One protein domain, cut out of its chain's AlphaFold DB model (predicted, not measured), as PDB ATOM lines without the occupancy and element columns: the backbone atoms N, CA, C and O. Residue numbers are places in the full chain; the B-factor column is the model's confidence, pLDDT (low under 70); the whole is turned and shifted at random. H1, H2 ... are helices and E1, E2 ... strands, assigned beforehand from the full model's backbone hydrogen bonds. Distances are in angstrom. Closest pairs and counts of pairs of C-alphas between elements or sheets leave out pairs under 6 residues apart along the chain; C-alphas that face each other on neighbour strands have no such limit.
ATOM      1  N   ASP A 285     207.247 182.430 231.720       48.69
ATOM      2  CA  ASP A 285     207.594 181.618 230.570       48.69
ATOM      3  C   ASP A 285     209.011 181.914 230.087       48.69
ATOM      4  O   ASP A 285     209.598 181.030 229.492       48.69
ATOM      5  N   VAL A 286     209.616 183.103 230.245       53.78
ATOM      6  CA  VAL A 286     211.042 183.262 229.871       53.78
ATOM      7  C   VAL A 286     211.876 182.387 230.791       53.78
ATOM      8  O   VAL A 286     212.598 181.519 230.301       53.78
ATOM      9  N   ILE A 287     211.705 182.549 232.105       57.84
ATOM     10  CA  ILE A 287     212.412 181.739 233.093       57.84
ATOM     11  C   ILE A 287     212.006 180.271 232.935       57.84
ATOM     12  O   ILE A 287     212.884 179.427 232.812       57.84
ATOM     13  N   ALA A 288     210.719 179.937 232.818       58.38
ATOM     14  CA  ALA A 288     210.274 178.558 232.618       58.38
ATOM     15  C   ALA A 288     210.765 177.964 231.287       58.38
ATOM     16  O   ALA A 288     211.195 176.819 231.277       58.38
ATOM     17  N   ARG A 289     210.826 178.722 230.181       67.12
ATOM     18  CA  ARG A 289     211.412 178.264 228.904       67.12
ATOM     19  C   ARG A 289     212.919 178.069 229.020       67.12
ATOM     20  O   ARG A 289     213.435 177.120 228.435       67.12
ATOM     21  N   GLU A 290     213.636 178.933 229.736       78.31
ATOM     22  CA  GLU A 290     215.067 178.763 230.029       78.31
ATOM     23  C   GLU A 290     215.302 177.528 230.911       78.31
ATOM     24  O   GLU A 290     216.159 176.703 230.585       78.31
ATOM     25  N   ARG A 291     214.491 177.339 231.964       79.31
ATOM     26  CA  ARG A 291     214.486 176.147 232.829       79.31
ATOM     27  C   ARG A 291     214.181 174.887 232.021       79.31
ATOM     28  O   ARG A 291     214.905 173.905 232.147       79.31
ATOM     29  N   ASP A 292     213.190 174.926 231.136       72.12
ATOM     30  CA  ASP A 292     212.798 173.823 230.256       72.12
ATOM     31  C   ASP A 292     213.876 173.493 229.217       72.12
ATOM     32  O   ASP A 292     214.122 172.324 228.908       72.12
ATOM     33  N   ARG A 293     214.540 174.508 228.651       80.12
ATOM     34  CA  ARG A 293     215.684 174.315 227.745       80.12
ATOM     35  C   ARG A 293     216.860 173.692 228.488       80.12
ATOM     36  O   ARG A 293     217.445 172.747 227.971       80.12
ATOM     37  N   LEU A 294     217.169 174.161 229.697       86.06
ATOM     38  CA  LEU A 294     218.195 173.572 230.561       86.06
ATOM     39  C   LEU A 294     217.861 172.145 230.980       86.06
ATOM     40  O   LEU A 294     218.746 171.298 230.980       86.06
ATOM     41  N   ALA A 295     216.599 171.869 231.295       81.44
ATOM     42  CA  ALA A 295     216.094 170.539 231.602       81.44
ATOM     43  C   ALA A 295     216.313 169.587 230.418       81.44
ATOM     44  O   ALA A 295     216.933 168.539 230.581       81.44
ATOM     45  N   ARG A 296     215.910 169.989 229.205       80.38
ATOM     46  CA  ARG A 296     216.159 169.205 227.983       80.38
ATOM     47  C   ARG A 296     217.648 169.034 227.691       80.38
ATOM     48  O   ARG A 296     218.068 167.934 227.350       80.38
ATOM     49  N   ALA A 297     218.444 170.090 227.848       86.25
ATOM     50  CA  ALA A 297     219.892 170.033 227.676       86.25
ATOM     51  C   ALA A 297     220.542 169.068 228.680       86.25
ATOM     52  O   ALA A 297     221.414 168.284 228.305       86.25
ATOM     53  N   TYR A 298     220.099 169.095 229.940       92.44
ATOM     54  CA  TYR A 298     220.545 168.171 230.978       92.44
ATOM     55  C   TYR A 298     220.219 166.734 230.584       92.44
ATOM     56  O   TYR A 298     221.125 165.907 230.521       92.44
ATOM     57  N   ASP A 299     218.956 166.454 230.257       91.31
ATOM     58  CA  ASP A 299     218.483 165.107 229.926       91.31
ATOM     59  C   ASP A 299     219.186 164.563 228.666       91.31
ATOM     60  O   ASP A 299     219.569 163.392 228.606       91.31
ATOM     61  N   GLN A 300     219.449 165.426 227.677       90.12
ATOM     62  CA  GLN A 300     220.198 165.077 226.469       90.12
ATOM     63  C   GLN A 300     221.667 164.747 226.771       90.12
ATOM     64  O   GLN A 300     222.199 163.774 226.245       90.12
ATOM     65  N   VAL A 301     222.357 165.536 227.600       91.94
ATOM     66  CA  VAL A 301     223.765 165.259 227.942       91.94
ATOM     67  C   VAL A 301     223.892 164.070 228.886       91.94
ATOM     68  O   VAL A 301     224.869 163.331 228.800       91.94
ATOM     69  N   HIS A 302     222.920 163.876 229.775       92.69
ATOM     70  CA  HIS A 302     222.858 162.732 230.679       92.69
ATOM     71  C   HIS A 302     222.691 161.418 229.905       92.69
ATOM     72  O   HIS A 302     223.454 160.479 230.123       92.69
ATOM     73  N   SER A 303     221.764 161.378 228.945       91.75
ATOM     74  CA  SER A 303     221.523 160.194 228.109       91.75
ATOM     75  C   SER A 303     222.598 159.972 227.039       91.75
ATOM     76  O   SER A 303     223.004 158.834 226.797       91.75
ATOM     77  N   GLU A 304     223.099 161.045 226.423       90.88
ATOM     78  CA  GLU A 304     224.062 160.997 225.319       90.88
ATOM     79  C   GLU A 304     225.277 161.912 225.583       90.88
ATOM     80  O   GLU A 304     225.480 162.924 224.898       90.88
ATOM     81  N   PRO A 305     226.161 161.562 226.537       88.50
ATOM     82  CA  PRO A 305     227.297 162.406 226.929       88.50
ATOM     83  C   PRO A 305     228.316 162.660 225.810       88.50
ATOM     84  O   PRO A 305     229.069 163.631 225.875       88.50
ATOM     85  N   LEU A 306     228.335 161.806 224.781       88.94
ATOM     86  CA  LEU A 306     229.198 161.909 223.598       88.94
ATOM     87  C   LEU A 306     228.427 162.256 222.307       88.94
ATOM     88  O   LEU A 306     229.004 162.187 221.226       88.94
ATOM     89  N   GLY A 307     227.136 162.601 222.403       80.88
ATOM     90  CA  GLY A 307     226.221 162.725 221.256       80.88
ATOM     91  C   GLY A 307     226.425 163.944 220.346       80.88
ATOM     92  O   GLY A 307     225.760 164.050 219.320       80.88
ATOM     93  N   GLY A 308     227.340 164.859 220.676       85.06
ATOM     94  CA  GLY A 308     227.548 166.098 219.922       85.06
ATOM     95  C   GLY A 308     228.920 166.737 220.155       85.06
ATOM     96  O   GLY A 308     229.710 166.237 220.966       85.06
ATOM     97  N   PRO A 309     229.248 167.823 219.427       84.94
ATOM     98  CA  PRO A 309     230.528 168.503 219.567       84.94
ATOM     99  C   PRO A 309     230.653 169.202 220.933       84.94
ATOM    100  O   PRO A 309     229.672 169.574 221.572       84.94
ATOM    101  N   ALA A 310     231.888 169.367 221.411       83.69
ATOM    102  CA  ALA A 310     232.155 169.874 222.761       83.69
ATOM    103  C   ALA A 310     231.760 171.350 222.967       83.69
ATOM    104  O   ALA A 310     231.570 171.777 224.104       83.69
ATOM    105  N   ASP A 311     231.694 172.121 221.887       81.44
ATOM    106  CA  ASP A 311     231.300 173.530 221.815       81.44
ATOM    107  C   ASP A 311     229.839 173.719 221.371       81.44
ATOM    108  O   ASP A 311     229.408 174.844 221.138       81.44
ATOM    109  N   GLU A 312     229.059 172.636 221.283       86.88
ATOM    110  CA  GLU A 312     227.615 172.712 221.058       86.88
ATOM    111  C   GLU A 312     226.953 173.526 222.175       86.88
ATOM    112  O   GLU A 312     227.011 173.141 223.347       86.88
ATOM    113  N   VAL A 313     226.312 174.635 221.808       87.50
ATOM    114  CA  VAL A 313     225.465 175.419 222.711       87.50
ATOM    115  C   VAL A 313     224.121 174.708 222.835       87.50
ATOM    116  O   VAL A 313     223.365 174.629 221.872       87.50
ATOM    117  N   LEU A 314     223.833 174.187 224.025       83.44
ATOM    118  CA  LEU A 314     222.625 173.407 224.305       83.44
ATOM    119  C   LEU A 314     221.498 174.263 224.888       83.44
ATOM    120  O   LEU A 314     220.321 173.957 224.715       83.44
ATOM    121  N   ALA A 315     221.865 175.332 225.590       85.50
ATOM    122  CA  ALA A 315     220.941 176.332 226.098       85.50
ATOM    123  C   ALA A 315     221.640 177.693 226.194       85.50
ATOM    124  O   ALA A 315     222.857 177.774 226.387       85.50
ATOM    125  N   SER A 316     220.854 178.758 226.092       81.62
ATOM    126  CA  SER A 316     221.244 180.113 226.469       81.62
ATOM    127  C   SER A 316     220.372 180.574 227.628       81.62
ATOM    128  O   SER A 316     219.194 180.224 227.709       81.62
ATOM    129  N   ILE A 317     220.980 181.344 228.522       79.00
ATOM    130  CA  ILE A 317     220.297 182.110 229.559       79.00
ATOM    131  C   ILE A 317     220.610 183.570 229.261       79.00
ATOM    132  O   ILE A 317     221.767 183.911 228.991       79.00
ATOM    133  N   GLU A 318     219.600 184.425 229.313       76.81
ATOM    134  CA  GLU A 318     219.716 185.845 228.987       76.81
ATOM    135  C   GLU A 318     219.300 186.697 230.187       76.81
ATOM    136  O   GLU A 318     218.202 187.246 230.210       76.81
ATOM    137  N   PRO A 319     220.162 186.795 231.218       60.41
ATOM    138  CA  PRO A 319     219.911 187.684 232.336       60.41
ATOM    139  C   PRO A 319     220.135 189.132 231.904       60.41
ATOM    140  O   PRO A 319     220.980 189.440 231.066       60.41
ATOM    141  N   GLU A 320     219.408 190.037 232.528       57.31
ATOM    142  CA  GLU A 320     219.250 191.424 232.103       57.31
ATOM    143  C   GLU A 320     220.496 192.267 232.439       57.31
ATOM    144  O   GLU A 320     220.734 193.321 231.851       57.31
ATOM    145  N   ASP A 321     221.311 191.800 233.390       49.38
ATOM    146  CA  ASP A 321     222.442 192.528 233.969       49.38
ATOM    147  C   ASP A 321     223.820 191.932 233.628       49.38
ATOM    148  O   ASP A 321     224.870 192.498 233.967       49.38
ATOM    149  N   ILE A 322     223.843 190.782 232.956       61.66
ATOM    150  CA  ILE A 322     225.070 190.146 232.486       61.66
ATOM    151  C   ILE A 322     224.921 189.765 231.017       61.66
ATOM    152  O   ILE A 322     223.843 189.425 230.555       61.66
ATOM    153  N   GLN A 323     226.021 189.796 230.265       64.25
ATOM    154  CA  GLN A 323     226.010 189.274 228.900       64.25
ATOM    155  C   GLN A 323     225.497 187.834 228.877       64.25
ATOM    156  O   GLN A 323     225.807 187.057 229.787       64.25
ATOM    157  N   ARG A 324     224.773 187.505 227.800       77.94
ATOM    158  CA  ARG A 324     224.222 186.181 227.498       77.94
ATOM    159  C   ARG A 324     225.147 185.062 227.975       77.94
ATOM    160  O   ARG A 324     226.336 185.033 227.638       77.94
ATOM    161  N   LEU A 325     224.583 184.151 228.765       82.19
ATOM    162  CA  LEU A 325     225.268 182.994 229.314       82.19
ATOM    163  C   LEU A 325     224.985 181.769 228.447       82.19
ATOM    164  O   LEU A 325     223.869 181.256 228.405       82.19
ATOM    165  N   LEU A 326     226.023 181.271 227.784       87.81
ATOM    166  CA  LEU A 326     225.950 180.065 226.970       87.81
ATOM    167  C   LEU A 326     226.238 178.820 227.815       87.81
ATOM    168  O   LEU A 326     227.242 178.747 228.536       87.81
ATOM    169  N   VAL A 327     225.381 177.810 227.686       89.81
ATOM    170  CA  VAL A 327     225.542 176.494 228.306       89.81
ATOM    171  C   VAL A 327     225.957 175.504 227.228       89.81
ATOM    172  O   VAL A 327     225.143 175.009 226.452       89.81
ATOM    173  N   GLU A 328     227.260 175.245 227.172       90.50
ATOM    174  CA  GLU A 328     227.861 174.319 226.210       90.50
ATOM    175  C   GLU A 328     227.874 172.880 226.748       90.50
ATOM    176  O   GLU A 328     228.017 172.659 227.957       90.50
ATOM    177  N   ARG A 329     227.822 171.890 225.846       90.69
ATOM    178  CA  ARG A 329     227.974 170.463 226.187       90.69
ATOM    179  C   ARG A 329     229.253 170.196 226.977       90.69
ATOM    180  O   ARG A 329     229.211 169.588 228.046       90.69
ATOM    181  N   GLY A 330     230.383 170.687 226.481       88.06
ATOM    182  CA  GLY A 330     231.703 170.432 227.041       88.06
ATOM    183  C   GLY A 330     232.345 169.128 226.543       88.06
ATOM    184  O   GLY A 330     231.670 168.235 226.036       88.06
ATOM    185  N   PRO A 331     233.678 169.001 226.657       88.19
ATOM    186  CA  PRO A 331     234.399 167.833 226.167       88.19
ATOM    187  C   PRO A 331     234.274 166.643 227.125       88.19
ATOM    188  O   PRO A 331     234.499 166.772 228.332       88.19
ATOM    189  N   ALA A 332     234.018 165.462 226.569       88.19
ATOM    190  CA  ALA A 332     233.975 164.197 227.290       88.19
ATOM    191  C   ALA A 332     234.641 163.079 226.480       88.19
ATOM    192  O   ALA A 332     234.767 163.157 225.259       88.19
ATOM    193  N   ILE A 333     235.113 162.053 227.183       86.69
ATOM    194  CA  ILE A 333     235.722 160.860 226.591       86.69
ATOM    195  C   ILE A 333     235.197 159.659 227.355       86.69
ATOM    196  O   ILE A 333     235.240 159.662 228.581       86.69
ATOM    197  N   GLU A 334     234.775 158.610 226.666       87.19
ATOM    198  CA  GLU A 334     234.523 157.333 227.323       87.19
ATOM    199  C   GLU A 334     235.830 156.553 227.482       87.19
ATOM    200  O   GLU A 334     236.617 156.392 226.543       87.19
ATOM    201  N   LYS A 335     236.077 156.067 228.697       84.00
ATOM    202  CA  LYS A 335     237.197 155.187 228.999       84.00
ATOM    203  C   LYS A 335     236.745 154.109 229.971       84.00
ATOM    204  O   LYS A 335     236.276 154.424 231.058       84.00
ATOM    205  N   ASP A 336     236.932 152.850 229.589       84.25
ATOM    206  CA  ASP A 336     236.587 151.687 230.417       84.25
ATOM    207  C   ASP A 336     235.105 151.696 230.866       84.25
ATOM    208  O   ASP A 336     234.785 151.326 231.993       84.25
ATOM    209  N   GLY A 337     234.201 152.160 229.990       81.25
ATOM    210  CA  GLY A 337     232.767 152.305 230.276       81.25
ATOM    211  C   GLY A 337     232.409 153.484 231.190       81.25
ATOM    212  O   GLY A 337     231.271 153.581 231.639       81.25
ATOM    213  N   GLN A 338     233.364 154.368 231.500       84.56
ATOM    214  CA  GLN A 338     233.150 155.561 232.320       84.56
ATOM    215  C   GLN A 338     233.360 156.840 231.513       84.56
ATOM    216  O   GLN A 338     234.322 156.965 230.750       84.56
ATOM    217  N   ILE A 339     232.495 157.828 231.737       88.56
ATOM    218  CA  ILE A 339     232.634 159.155 231.142       88.56
ATOM    219  C   ILE A 339     233.697 159.949 231.906       88.56
ATOM    220  O   ILE A 339     233.562 160.272 233.085       88.56
ATOM    221  N   VAL A 340     234.785 160.278 231.216       86.50
ATOM    222  CA  VAL A 340     235.913 161.044 231.739       86.50
ATOM    223  C   VAL A 340     235.828 162.483 231.249       86.50
ATOM    224  O   VAL A 340     236.047 162.780 230.076       86.50
ATOM    225  N   VAL A 341     235.587 163.391 232.192       84.44
ATOM    226  CA  VAL A 341     235.386 164.827 231.930       84.44
ATOM    227  C   VAL A 341     236.545 165.706 232.409       84.44
ATOM    228  O   VAL A 341     236.524 166.918 232.238       84.44
ATOM    229  N   GLN A 342     237.586 165.136 233.022       81.56
ATOM    230  CA  GLN A 342     238.746 165.889 233.516       81.56
ATOM    231  C   GLN A 342     240.004 165.018 233.669       81.56
ATOM    232  O   GLN A 342     239.963 163.792 233.596       81.56
ATOM    233  N   GLY A 343     241.156 165.657 233.885       80.88
ATOM    234  CA  GLY A 343     242.425 164.992 234.186       80.88
ATOM    235  C   GLY A 343     243.324 164.748 232.970       80.88
ATOM    236  O   GLY A 343     243.280 165.459 231.967       80.88
ATOM    237  N   ARG A 344     244.225 163.760 233.074       77.44
ATOM    238  CA  ARG A 344     245.274 163.515 232.058       77.44
ATOM    239  C   ARG A 344     244.721 163.050 230.711       77.44
ATOM    240  O   ARG A 344     245.333 163.350 229.691       77.44
ATOM    241  N   ALA A 345     243.607 162.320 230.707       75.00
ATOM    242  CA  ALA A 345     242.933 161.921 229.474       75.00
ATOM    243  C   ALA A 345     242.400 163.153 228.726       75.00
ATOM    244  O   ALA A 345     242.690 163.319 227.545       75.00
ATOM    245  N   MET A 346     241.762 164.078 229.451       80.19
ATOM    246  CA  MET A 346     241.248 165.333 228.897       80.19
ATOM    247  C   MET A 346     242.357 166.229 228.334       80.19
ATOM    248  O   MET A 346     242.209 166.802 227.256       80.19
ATOM    249  N   GLN A 347     243.515 166.273 229.005       78.88
ATOM    250  CA  GLN A 347     244.670 167.055 228.549       78.88
ATOM    251  C   GLN A 347     245.190 166.623 227.180       78.88
ATOM    252  O   GLN A 347     245.642 167.469 226.415       78.88
ATOM    253  N   LYS A 348     245.136 165.325 226.866       73.25
ATOM    254  CA  LYS A 348     245.578 164.818 225.563       73.25
ATOM    255  C   LYS A 348     244.632 165.216 224.431       73.25
ATOM    256  O   LYS A 348     245.098 165.369 223.312       73.25
ATOM    257  N   LEU A 349     243.340 165.374 224.727       69.62
ATOM    258  CA  LEU A 349     242.318 165.715 223.739       69.62
ATOM    259  C   LEU A 349     242.189 167.230 223.528       69.62
ATOM    260  O   LEU A 349     242.081 167.690 222.401       69.62
ATOM    261  N   THR A 350     242.199 168.006 224.613       67.94
ATOM    262  CA  THR A 350     241.814 169.431 224.596       67.94
ATOM    263  C   THR A 350     242.966 170.383 224.917       67.94
ATOM    264  O   THR A 350     242.776 171.594 224.976       67.94
ATOM    265  N   GLY A 351     244.160 169.856 225.210       72.50
ATOM    266  CA  GLY A 351     245.301 170.638 225.697       72.50
ATOM    267  C   GLY A 351     245.201 171.053 227.173       72.50
ATOM    268  O   GLY A 351     246.199 171.477 227.757       72.50
ATOM    269  N   THR A 352     244.049 170.862 227.826       72.56
ATOM    270  CA  THR A 352     243.808 171.228 229.230       72.56
ATOM    271  C   THR A 352     243.367 170.035 230.079       72.56
ATOM    272  O   THR A 352     242.617 169.164 229.652       72.56
ATOM    273  N   ARG A 353     243.826 169.987 231.336       74.94
ATOM    274  CA  ARG A 353     243.347 168.991 232.318       74.94
ATOM    275  C   ARG A 353     241.950 169.307 232.847       74.94
ATOM    276  O   ARG A 353     241.355 168.453 233.501       74.94
ATOM    277  N   ARG A 354     241.470 170.533 232.647       72.12
ATOM    278  CA  ARG A 354     240.202 171.019 233.189       72.12
ATOM    279  C   ARG A 354     239.122 170.847 232.128       72.12
ATOM    280  O   ARG A 354     239.201 171.495 231.089       72.12
ATOM    281  N   GLY A 355     238.138 169.993 232.399       81.19
ATOM    282  CA  GLY A 355     236.895 169.996 231.629       81.19
ATOM    283  C   GLY A 355     236.054 171.231 231.926       81.19
ATOM    284  O   GLY A 355     236.332 171.980 232.875       81.19
ATOM    285  N   ARG A 356     234.997 171.398 231.138       87.12
ATOM    286  CA  ARG A 356     234.026 172.491 231.242       87.12
ATOM    287  C   ARG A 356     232.648 172.036 230.760       87.12
ATOM    288  O   ARG A 356     232.550 170.928 230.237       87.12
ATOM    289  N   GLY A 357     231.648 172.903 230.885       86.81
ATOM    290  CA  GLY A 357     230.320 172.694 230.312       86.81
ATOM    291  C   GLY A 357     229.471 171.675 231.069       86.81
ATOM    292  O   GLY A 357     229.856 171.169 232.130       86.81
ATOM    293  N   LEU A 358     228.303 171.385 230.507       92.00
ATOM    294  CA  LEU A 358     227.247 170.606 231.142       92.00
ATOM    295  C   LEU A 358     227.667 169.160 231.442       92.00
ATOM    296  O   LEU A 358     227.359 168.638 232.512       92.00
ATOM    297  N   VAL A 359     228.472 168.537 230.577       91.19
ATOM    298  CA  VAL A 359     228.951 167.161 230.780       91.19
ATOM    299  C   VAL A 359     229.843 167.045 232.015       91.19
ATOM    300  O   VAL A 359     229.752 166.076 232.769       91.19
ATOM    301  N   LYS A 360     230.672 168.062 232.295       91.38
ATOM    302  CA  LYS A 360     231.474 168.092 233.522       91.38
ATOM    303  C   LYS A 360     230.596 168.256 234.756       91.38
ATOM    304  O   LYS A 360     230.911 167.672 235.790       91.38
ATOM    305  N   ILE A 361     229.537 169.052 234.661       93.56
ATOM    306  CA  ILE A 361     228.601 169.252 235.767       93.56
ATOM    307  C   ILE A 361     227.927 167.923 236.101       93.56
ATOM    308  O   ILE A 361     228.038 167.478 237.233       93.56
ATOM    309  N   ILE A 362     227.364 167.232 235.109       91.62
ATOM    310  CA  ILE A 362     226.623 165.977 235.302       91.62
ATOM    311  C   ILE A 362     227.541 164.833 235.761       91.62
ATOM    312  O   ILE A 362     227.315 164.238 236.811       91.62
ATOM    313  N   PHE A 363     228.618 164.550 235.022       89.88
ATOM    314  CA  PHE A 363     229.455 163.362 235.256       89.88
ATOM    315  C   PHE A 363     230.658 163.617 236.168       89.88
ATOM    316  O   PHE A 363     231.260 162.685 236.695       89.88
ATOM    317  N   GLY A 364     231.055 164.878 236.341       87.50
ATOM    318  CA  GLY A 364     232.172 165.264 237.204       87.50
ATOM    319  C   GLY A 364     231.731 165.708 238.595       87.50
ATOM    320  O   GLY A 364     232.434 165.422 239.567       87.50
ATOM    321  N   HIS A 365     230.586 166.385 238.701       89.75
ATOM    322  CA  HIS A 365     230.089 166.964 239.953       89.75
ATOM    323  C   HIS A 365     228.686 166.491 240.344       89.75
ATOM    324  O   HIS A 365     228.284 166.714 241.483       89.75
ATOM    325  N   GLY A 366     227.960 165.843 239.437       86.56
ATOM    326  CA  GLY A 366     226.563 165.492 239.611       86.56
ATOM    327  C   GLY A 366     226.334 164.065 240.083       86.56
ATOM    328  O   GLY A 366     227.240 163.384 240.573       86.56
ATOM    329  N   GLU A 367     225.088 163.629 239.952       83.44
ATOM    330  CA  GLU A 367     224.575 162.368 240.498       83.44
ATOM    331  C   GLU A 367     225.304 161.121 239.973       83.44
ATOM    332  O   GLU A 367     225.485 160.161 240.729       83.44
ATOM    333  N   GLU A 368     225.825 161.193 238.744       80.81
ATOM    334  CA  GLU A 368     226.573 160.127 238.064       80.81
ATOM    335  C   GLU A 368     227.988 159.913 238.622       80.81
ATOM    336  O   GLU A 368     228.593 158.852 238.436       80.81
ATOM    337  N   ASN A 369     228.542 160.889 239.352       83.12
ATOM    338  CA  ASN A 369     229.835 160.708 239.998       83.12
ATOM    339  C   ASN A 369     229.677 159.980 241.338       83.12
ATOM    340  O   ASN A 369     229.638 160.587 242.413       83.12
ATOM    341  N   ALA A 370     229.666 158.648 241.279       77.75
ATOM    342  CA  ALA A 370     229.564 157.790 242.458       77.75
ATOM    343  C   ALA A 370     230.665 158.034 243.513       77.75
ATOM    344  O   ALA A 370     230.453 157.733 244.689       77.75
ATOM    345  N   ALA A 371     231.821 158.588 243.121       81.00
ATOM    346  CA  ALA A 371     232.918 158.898 244.038       81.00
ATOM    347  C   ALA A 371     232.669 160.163 244.882       81.00
ATOM    348  O   ALA A 371     233.296 160.326 245.930       81.00
ATOM    349  N   THR A 372     231.759 161.044 244.459       81.62
ATOM    350  CA  THR A 372     231.359 162.229 245.227       81.62
ATOM    351  C   THR A 372     230.319 161.829 246.283       81.62
ATOM    352  O   THR A 372     229.365 161.117 245.950       81.62
ATOM    353  N   PRO A 373     230.449 162.248 247.557       85.94
ATOM    354  CA  PRO A 373     229.413 162.034 248.572       85.94
ATOM    355  C   PRO A 373     228.066 162.620 248.138       85.94
ATOM    356  O   PRO A 373     228.046 163.694 247.556       85.94
ATOM    357  N   ALA A 374     226.947 161.953 248.445       83.88
ATOM    358  CA  ALA A 374     225.619 162.337 247.940       83.88
ATOM    359  C   ALA A 374     225.239 163.807 248.218       83.88
ATOM    360  O   ALA A 374     224.748 164.483 247.324       83.88
ATOM    361  N   HIS A 375     225.544 164.325 249.412       81.38
ATOM    362  CA  HIS A 375     225.281 165.723 249.791       81.38
ATOM    363  C   HIS A 375     226.167 166.752 249.058       81.38
ATOM    364  O   HIS A 375     225.879 167.940 249.091       81.38
ATOM    365  N   LEU A 376     227.232 166.308 248.378       87.25
ATOM    366  CA  LEU A 376     228.116 167.148 247.560       87.25
ATOM    367  C   LEU A 376     227.876 166.976 246.054       87.25
ATOM    368  O   LEU A 376     228.666 167.463 245.240       87.25
ATOM    369  N   ARG A 377     226.819 166.257 245.665       89.81
ATOM    370  CA  ARG A 377     226.454 166.093 244.257       89.81
ATOM    371  C   ARG A 377     225.553 167.233 243.806       89.81
ATOM    372  O   ARG A 377     224.666 167.663 244.538       89.81
ATOM    373  N   VAL A 378     225.788 167.685 242.579       90.38
ATOM    374  CA  VAL A 378     224.895 168.590 241.852       90.38
ATOM    375  C   VAL A 378     223.722 167.780 241.306       90.38
ATOM    376  O   VAL A 378     223.914 166.836 240.538       90.38
ATOM    377  N   SER A 379     222.515 168.149 241.705       89.56
ATOM    378  CA  SER A 379     221.275 167.558 241.207       89.56
ATOM    379  C   SER A 379     220.839 168.204 239.891       89.56
ATOM    380  O   SER A 379     221.308 169.279 239.506       89.56
ATOM    381  N   ARG A 380     219.900 167.561 239.195       88.81
ATOM    382  CA  ARG A 380     219.215 168.161 238.041       88.81
ATOM    383  C   ARG A 380     218.502 169.466 238.413       88.81
ATOM    384  O   ARG A 380     218.541 170.425 237.642       88.81
ATOM    385  N   ASP A 381     217.907 169.525 239.600       86.12
ATOM    386  CA  ASP A 381     217.195 170.710 240.079       86.12
ATOM    387  C   ASP A 381     218.154 171.889 240.287       86.12
ATOM    388  O   ASP A 381     217.851 172.999 239.857       86.12
ATOM    389  N   ASP A 382     219.365 171.640 240.803       88.56
ATOM    390  CA  ASP A 382     220.405 172.672 240.930       88.56
ATOM    391  C   ASP A 382     220.798 173.267 239.563       88.56
ATOM    392  O   ASP A 382     221.015 174.473 239.440       88.56
ATOM    393  N   VAL A 383     220.881 172.431 238.519       88.50
ATOM    394  CA  VAL A 383     221.213 172.883 237.157       88.50
ATOM    395  C   VAL A 383     220.060 173.667 236.539       88.50
ATOM    396  O   VAL A 383     220.287 174.704 235.916       88.50
ATOM    397  N   THR A 384     218.825 173.192 236.699       88.75
ATOM    398  CA  THR A 384     217.650 173.861 236.121       88.75
ATOM    399  C   THR A 384     217.279 175.140 236.859       88.75
ATOM    400  O   THR A 384     216.669 176.001 236.246       88.75
ATOM    401  N   ALA A 385     217.694 175.326 238.114       86.69
ATOM    402  CA  ALA A 385     217.530 176.582 238.846       86.69
ATOM    403  C   ALA A 385     218.496 177.694 238.387       86.69
ATOM    404  O   ALA A 385     218.338 178.849 238.779       86.69
ATOM    405  N   LEU A 386     219.492 177.391 237.545       86.44
ATOM    406  CA  LEU A 386     220.511 178.353 237.105       86.44
ATOM    407  C   LEU A 386     219.962 179.703 236.577       86.44
ATOM    408  O   LEU A 386     220.568 180.722 236.914       86.44
ATOM    409  N   PRO A 387     218.844 179.770 235.819       84.69
ATOM    410  CA  PRO A 387     218.255 181.034 235.372       84.69
ATOM    411  C   PRO A 387     217.844 181.954 236.523       84.69
ATOM    412  O   PRO A 387     218.032 183.165 236.442       84.69
ATOM    413  N   GLU A 388     217.317 181.379 237.602       80.94
ATOM    414  CA  GLU A 388     216.908 182.109 238.804       80.94
ATOM    415  C   GLU A 388     218.144 182.494 239.615       80.94
ATOM    416  O   GLU A 388     218.332 183.650 239.976       80.94
ATOM    417  N   LEU A 389     219.065 181.548 239.820       84.75
ATOM    418  CA  LEU A 389     220.260 181.760 240.639       84.75
ATOM    419  C   LEU A 389     221.184 182.863 240.103       84.75
ATOM    420  O   LEU A 389     221.798 183.587 240.888       84.75
ATOM    421  N   VAL A 390     221.301 182.995 238.779       81.19
ATOM    422  CA  VAL A 390     222.110 184.046 238.136       81.19
ATOM    423  C   VAL A 390     221.495 185.438 238.320       81.19
ATOM    424  O   VAL A 390     222.241 186.418 238.430       81.19
ATOM    425  N   ARG A 391     220.159 185.519 238.369       79.25
ATOM    426  CA  ARG A 391     219.399 186.763 238.554       79.25
ATOM    427  C   ARG A 391     219.315 187.167 240.025       79.25
ATOM    428  O   ARG A 391     219.470 188.343 240.342       79.25
ATOM    429  N   ASP A 392     219.192 186.191 240.920       78.94
ATOM    430  CA  ASP A 392     218.988 186.407 242.354       78.94
ATOM    431  C   ASP A 392     220.265 186.750 243.129       78.94
ATOM    432  O   ASP A 392     220.184 187.306 244.227       78.94
ATOM    433  N   TYR A 393     221.449 186.408 242.616       83.19
ATOM    434  CA  TYR A 393     222.698 186.502 243.375       83.19
ATOM    435  C   TYR A 393     223.802 187.242 242.625       83.19
ATOM    436  O   TYR A 393     224.018 187.057 241.428       83.19
ATOM    437  N   ASP A 394     224.572 188.037 243.368       82.38
ATOM    438  CA  ASP A 394     225.743 188.719 242.834       82.38
ATOM    439  C   ASP A 394     226.923 187.750 242.631       82.38
ATOM    440  O   ASP A 394     227.294 187.013 243.560       82.38
ATOM    441  N   PRO A 395     227.587 187.783 241.458       85.75
ATOM    442  CA  PRO A 395     228.840 187.075 241.269       85.75
ATOM    443  C   PRO A 395     229.992 187.771 241.994       85.75
ATOM    444  O   PRO A 395     230.129 188.998 241.987       85.75
ATOM    445  N   THR A 396     230.925 186.968 242.485       82.69
ATOM    446  CA  THR A 396     232.306 187.404 242.698       82.69
ATOM    447  C   THR A 396     233.021 187.467 241.347       82.69
ATOM    448  O   THR A 396     232.952 186.526 240.557       82.69
ATOM    449  N   ILE A 397     233.670 188.594 241.041       78.31
ATOM    450  CA  ILE A 397     234.355 188.811 239.757       78.31
ATOM    451  C   ILE A 397     235.858 188.651 239.964       78.31
ATOM    452  O   ILE A 397     236.460 189.392 240.739       78.31
ATOM    453  N   ASN A 398     236.455 187.718 239.228       67.06
ATOM    454  CA  ASN A 398     237.886 187.440 239.202       67.06
ATOM    455  C   ASN A 398     238.457 187.856 237.833       67.06
ATOM    456  O   ASN A 398     237.912 187.493 236.789       67.06
ATOM    457  N   ASP A 399     239.542 188.636 237.826       66.94
ATOM    458  CA  ASP A 399     240.281 189.066 236.623       66.94
ATOM    459  C   ASP A 399     239.427 189.723 235.507       66.94
ATOM    460  O   ASP A 399     239.795 189.713 234.336       66.94
ATOM    461  N   GLY A 400     238.259 190.287 235.852       63.47
ATOM    462  CA  GLY A 400     237.350 191.009 234.945       63.47
ATOM    463  C   GLY A 400     236.523 190.139 233.988       63.47
ATOM    464  O   GLY A 400     235.532 190.614 233.439       63.47
ATOM    465  N   VAL A 401     236.890 188.867 233.820       67.88
ATOM    466  CA  VAL A 401     236.299 187.956 232.826       67.88
ATOM    467  C   VAL A 401     235.671 186.715 233.467       67.88
ATOM    468  O   VAL A 401     234.717 186.159 232.925       67.88
ATOM    469  N   HIS A 402     236.171 186.288 234.627       78.44
ATOM    470  CA  HIS A 402     235.674 185.119 235.343       78.44
ATOM    471  C   HIS A 402     234.686 185.541 236.435       78.44
ATOM    472  O   HIS A 402     234.977 186.437 237.227       78.44
ATOM    473  N   ARG A 403     233.519 184.900 236.496       86.00
ATOM    474  CA  ARG A 403     232.477 185.188 237.492       86.00
ATOM    475  C   ARG A 403     232.141 183.915 238.257       86.00
ATOM    476  O   ARG A 403     231.976 182.872 237.634       86.00
ATOM    477  N   GLU A 404     232.050 183.984 239.579       88.88
ATOM    478  CA  GLU A 404     231.721 182.844 240.444       88.88
ATOM    479  C   GLU A 404     230.585 183.207 241.409       88.88
ATOM    480  O   GLU A 404     230.642 184.229 242.094       88.88
ATOM    481  N   TRP A 405     229.574 182.345 241.484       90.88
ATOM    482  CA  TRP A 405     228.455 182.427 242.414       90.88
ATOM    483  C   TRP A 405     228.565 181.325 243.461       90.88
ATOM    484  O   TRP A 405     228.901 180.191 243.122       90.88
ATOM    485  N   ARG A 406     228.263 181.647 244.722       91.38
ATOM    486  CA  ARG A 406     228.261 180.717 245.864       91.38
ATOM    487  C   ARG A 406     226.920 180.786 246.588       91.38
ATOM    488  O   ARG A 406     226.712 181.664 247.420       91.38
ATOM    489  N   ILE A 407     226.007 179.884 246.264       89.94
ATOM    490  CA  ILE A 407     224.622 179.897 246.734       89.94
ATOM    491  C   ILE A 407     224.488 179.003 247.972       89.94
ATOM    492  O   ILE A 407     224.850 177.828 247.898       89.94
ATOM    493  N   PRO A 408     223.991 179.508 249.113       86.00
ATOM    494  CA  PRO A 408     223.758 178.674 250.288       86.00
ATOM    495  C   PRO A 408     222.630 177.663 250.026       86.00
ATOM    496  O   PRO A 408     221.597 178.026 249.466       86.00
ATOM    497  N   ARG A 409     222.820 176.411 250.452       82.62
ATOM    498  CA  ARG A 409     221.806 175.347 250.418       82.62
ATOM    499  C   ARG A 409     221.247 175.090 251.818       82.62
ATOM    500  O   ARG A 409     221.900 175.370 252.823       82.62
ATOM    501  N   GLU A 410     220.048 174.515 251.883       76.38
ATOM    502  CA  GLU A 410     219.376 174.174 253.149       76.38
ATOM    503  C   GLU A 410     220.153 173.153 253.994       76.38
ATOM    504  O   GLU A 410     220.089 173.172 255.220       76.38
ATOM    505  N   ASP A 411     220.935 172.290 253.343       77.50
ATOM    506  CA  ASP A 411     221.774 171.271 253.980       77.50
ATOM    507  C   ASP A 411     223.065 171.836 254.613       77.50
ATOM    508  O   ASP A 411     223.867 171.084 255.171       77.50
ATOM    509  N   GLY A 412     223.268 173.156 254.544       80.00
ATOM    510  CA  GLY A 412     224.447 173.856 255.054       80.00
ATOM    511  C   GLY A 412     225.644 173.867 254.097       80.00
ATOM    512  O   GLY A 412     226.651 174.506 254.411       80.00
ATOM    513  N   ASN A 413     225.546 173.210 252.937       87.75
ATOM    514  CA  ASN A 413     226.547 173.285 251.874       87.75
ATOM    515  C   ASN A 413     226.325 174.531 250.996       87.75
ATOM    516  O   ASN A 413     225.377 175.299 251.169       87.75
ATOM    517  N   GLN A 414     227.217 174.756 250.031       90.19
ATOM    518  CA  GLN A 414     227.111 175.832 249.049       90.19
ATOM    519  C   GLN A 414     227.139 175.269 247.629       90.19
ATOM    520  O   GLN A 414     228.077 174.566 247.260       90.19
ATOM    521  N   LEU A 415     226.149 175.619 246.811       92.50
ATOM    522  CA  LEU A 415     226.186 175.398 245.371       92.50
ATOM    523  C   LEU A 415     227.056 176.484 244.729       92.50
ATOM    524  O   LEU A 415     226.762 177.673 244.820       92.50
ATOM    525  N   VAL A 416     228.139 176.083 244.078       91.38
ATOM    526  CA  VAL A 416     229.097 176.979 243.438       91.38
ATOM    527  C   VAL A 416     229.039 176.796 241.935       91.38
ATOM    528  O   VAL A 416     229.270 175.694 241.443       91.38
ATOM    529  N   PHE A 417     228.803 177.867 241.183       92.50
ATOM    530  CA  PHE A 417     228.919 177.839 239.727       92.50
ATOM    531  C   PHE A 417     229.744 179.009 239.214       92.50
ATOM    532  O   PHE A 417     229.809 180.066 239.837       92.50
ATOM    533  N   ALA A 418     230.417 178.805 238.085       88.06
ATOM    534  CA  ALA A 418     231.301 179.810 237.526       88.06
ATOM    535  C   ALA A 418     231.171 179.925 236.012       88.06
ATOM    536  O   ALA A 418     231.045 178.923 235.299       88.06
ATOM    537  N   THR A 419     231.274 181.157 235.531       87.06
ATOM    538  CA  THR A 419     231.247 181.512 234.117       87.06
ATOM    539  C   THR A 419     232.540 182.220 233.722       87.06
ATOM    540  O   THR A 419     233.296 182.719 234.561       87.06
ATOM    541  N   SER A 420     232.864 182.201 232.435       82.12
ATOM    542  CA  SER A 420     233.989 182.959 231.887       82.12
ATOM    543  C   SER A 420     233.695 183.316 230.442       82.12
ATOM    544  O   SER A 420     233.154 182.484 229.717       82.12
ATOM    545  N   ALA A 421     234.105 184.501 230.000       76.75
ATOM    546  CA  ALA A 421     234.288 184.752 228.572       76.75
ATOM    547  C   ALA A 421     235.699 184.306 228.144       76.75
ATOM    548  O   ALA A 421     236.617 184.219 228.968       76.75
ATOM    549  N   TRP A 422     235.874 183.944 226.876       66.50
ATOM    550  CA  TRP A 422     237.184 183.662 226.281       66.50
ATOM    551  C   TRP A 422     237.130 183.794 224.756       66.50
ATOM    552  O   TRP A 422     236.110 183.484 224.136       66.50
ATOM    553  N   GLY A 423     238.258 184.183 224.153       59.31
ATOM    554  CA  GLY A 423     238.377 184.435 222.712       59.31
ATOM    555  C   GLY A 423     238.005 185.872 222.324       59.31
ATOM    556  O   GLY A 423     237.989 186.752 223.176       59.31
ATOM    557  N   GLU A 424     237.725 186.098 221.038       44.75
ATOM    558  CA  GLU A 424     237.280 187.398 220.493       44.75
ATOM    559  C   GLU A 424     235.777 187.666 220.715       44.75
ATOM    560  O   GLU A 424     235.301 188.764 220.444       44.75
ATOM    561  N   ASN A 425     235.025 186.675 221.214       52.78
ATOM    562  CA  ASN A 425     233.587 186.783 221.445       52.78
ATOM    563  C   ASN A 425     233.314 187.248 222.894       52.78
ATOM    564  O   ASN A 425     233.795 186.585 223.822       52.78
ATOM    565  N   PRO A 426     232.572 188.351 223.116       60.44
ATOM    566  CA  PRO A 426     232.284 188.859 224.457       60.44
ATOM    567  C   PRO A 426     231.389 187.941 225.313       60.44
ATOM    568  O   PRO A 426     231.344 188.112 226.526       60.44
ATOM    569  N   GLU A 427     230.696 186.961 224.730       69.69
ATOM    570  CA  GLU A 427     229.715 186.134 225.449       69.69
ATOM    571  C   GLU A 427     230.324 185.268 226.572       69.69
ATOM    572  O   GLU A 427     231.372 184.623 226.426       69.69
ATOM    573  N   SER A 428     229.633 185.224 227.717       81.12
ATOM    574  CA  SER A 428     230.033 184.425 228.879       81.12
ATOM    575  C   SER A 428     229.542 182.986 228.750       81.12
ATOM    576  O   SER A 428     228.434 182.727 228.297       81.12
ATOM    577  N   ARG A 429     230.349 182.018 229.189       86.69
ATOM    578  CA  ARG A 429     230.033 180.585 229.086       86.69
ATOM    579  C   ARG A 429     230.077 179.905 230.444       86.69
ATOM    580  O   ARG A 429     230.955 180.212 231.257       86.69
ATOM    581  N   LEU A 430     229.180 178.947 230.678       89.56
ATOM    582  CA  LEU A 430     229.160 178.149 231.904       89.56
ATOM    583  C   LEU A 430     230.369 177.203 231.940       89.56
ATOM    584  O   LEU A 430     230.495 176.270 231.147       89.56
ATOM    585  N   VAL A 431     231.277 177.434 232.888       84.81
ATOM    586  CA  VAL A 431     232.510 176.649 233.026       84.81
ATOM    587  C   VAL A 431     232.279 175.430 233.908       84.81
ATOM    588  O   VAL A 431     232.757 174.341 233.591       84.81
ATOM    589  N   THR A 432     231.615 175.607 235.051       88.44
ATOM    590  CA  THR A 432     231.440 174.546 236.049       88.44
ATOM    591  C   THR A 432     230.321 174.886 237.029       88.44
ATOM    592  O   THR A 432     230.043 176.059 237.257       88.44
ATOM    593  N   MET A 433     229.757 173.855 237.654       92.00
ATOM    594  CA  MET A 433     228.860 173.908 238.808       92.00
ATOM    595  C   MET A 433     229.200 172.714 239.716       92.00
ATOM    596  O   MET A 433     229.449 171.626 239.196       92.00
ATOM    597  N   TYR A 434     229.311 172.921 241.027       91.25
ATOM    598  CA  TYR A 434     229.651 171.905 242.031       91.25
ATOM    599  C   TYR A 434     229.128 172.302 243.414       91.25
ATOM    600  O   TYR A 434     228.859 173.474 243.646       91.25
ATOM    601  N   VAL A 435     229.016 171.352 244.342       90.25
ATOM    602  CA  VAL A 435     228.659 171.639 245.739       90.25
ATOM    603  C   VAL A 435     229.918 171.584 246.611       90.25
ATOM    604  O   VAL A 435     230.746 170.684 246.471       90.25
ATOM    605  N   ASP A 436     230.077 172.574 247.483       88.88
ATOM    606  CA  ASP A 436     231.186 172.740 248.428       88.88
ATOM    607  C   ASP A 436     230.646 172.739 249.867       88.88
ATOM    608  O   ASP A 436     229.532 173.187 250.114       88.88
ATOM    609  N   GLU A 437     231.442 172.307 250.843       85.19
ATOM    610  CA  GLU A 437     231.044 172.216 252.262       85.19
ATOM    611  C   GLU A 437     230.925 173.594 252.956       85.19
ATOM    612  O   GLU A 437     230.795 173.675 254.177       85.19
TER     613      GLU A 437
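Overview. This is residues 285 to 437 of the 794 residues of an uncharacterized protein of Desulfovibrio sp. X2 (UniProt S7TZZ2). A strongly twisted sheet of six strands curls round the short helix H5, with H3 on the opposite face and the long helix H1 running along the edge strand E1. The hairpin of E3 and E4, with H2 beside it, makes a small head at one end, far from the sheet's other edge strand, E5. The printed part has 153 residues, with five named helices and eight named strands in the order H1 E1 E2 E3 E4 H2 H3 H4 H5 E5 E6 E7 E8; the class is mixed. The large sheet runs E1 E2 E8 E7 E6 E5 and is mixed, and E3 and E4 form an antiparallel sheet. The whole is compact, with a radius of gyration of the C-alphas of 14.7 A and spans of 42 by 40 by 32 A.

Along the chain. H1, residues 285 to 303, begins at C-alpha (207.594, 181.618, 230.570) and is 25.7 A long. E1 is residues 313 to 317, E2 325 to 328, E3 333 to 335, E4 338 to 340, H2 344 to 350 and H3 357 to 365, 11.2 A long. H4 is residues 380 to 384, H5 386 to 392 and E5 396 to 398. E6, residues 402 to 408, is 20.2 A long, and E7, 414 to 420, is 19.8 A. E8, residues 428 to 436, is 22.8 A long and ends at C-alpha (231.186, 172.740, 248.428).

Arrangement. E5 E6 E7 E8 form a meander, each strand the antiparallel neighbour of the one before, with N 396 and O 404 at 2.8 A, N 407 and O 415 at 2.7 A, and N 416 and O 434 at 2.7 A. E8 is also parallel to E2, with N 326 and O 428 at 2.9 A. E1 and E2 form a hairpin, with N 327 and O 315 at 2.8 A. H1 is over E1 at a height over the sheet of 7.9 A. As the hub, H1 touches H3, H4 and H5; it touches H3 with residues 298 to 302 alone, the closest C-alphas being those of Val 301 and Val 359, 6.2 A apart, and the lines of H1 and H3 stand at a steep tilt of 60 degrees, the same way. H3 and H5 lie on opposite faces of the sheet, which H4 only grazes. H2 is not on that sheet; the closest C-alphas of E4 and H3 are those of Ile 339 and Phe 363, 6.7 A. In H1, H3 and H4 every O i to N i+4 pair is within hydrogen-bond range; in H2 and H5 it is 2 of 3.

Size, cuts and confidence. The C-alphas farthest apart, those of Glu 320 and Asp 336, are 43.4 A apart. The printed part has no cut, and the link from H3 to H4, 14 residues, is long. The mean pLDDT of the printed part is 81.4, with residues 285 to 289, 319 to 323, 349 to 350, 398 to 401 and 422 to 427 under 70.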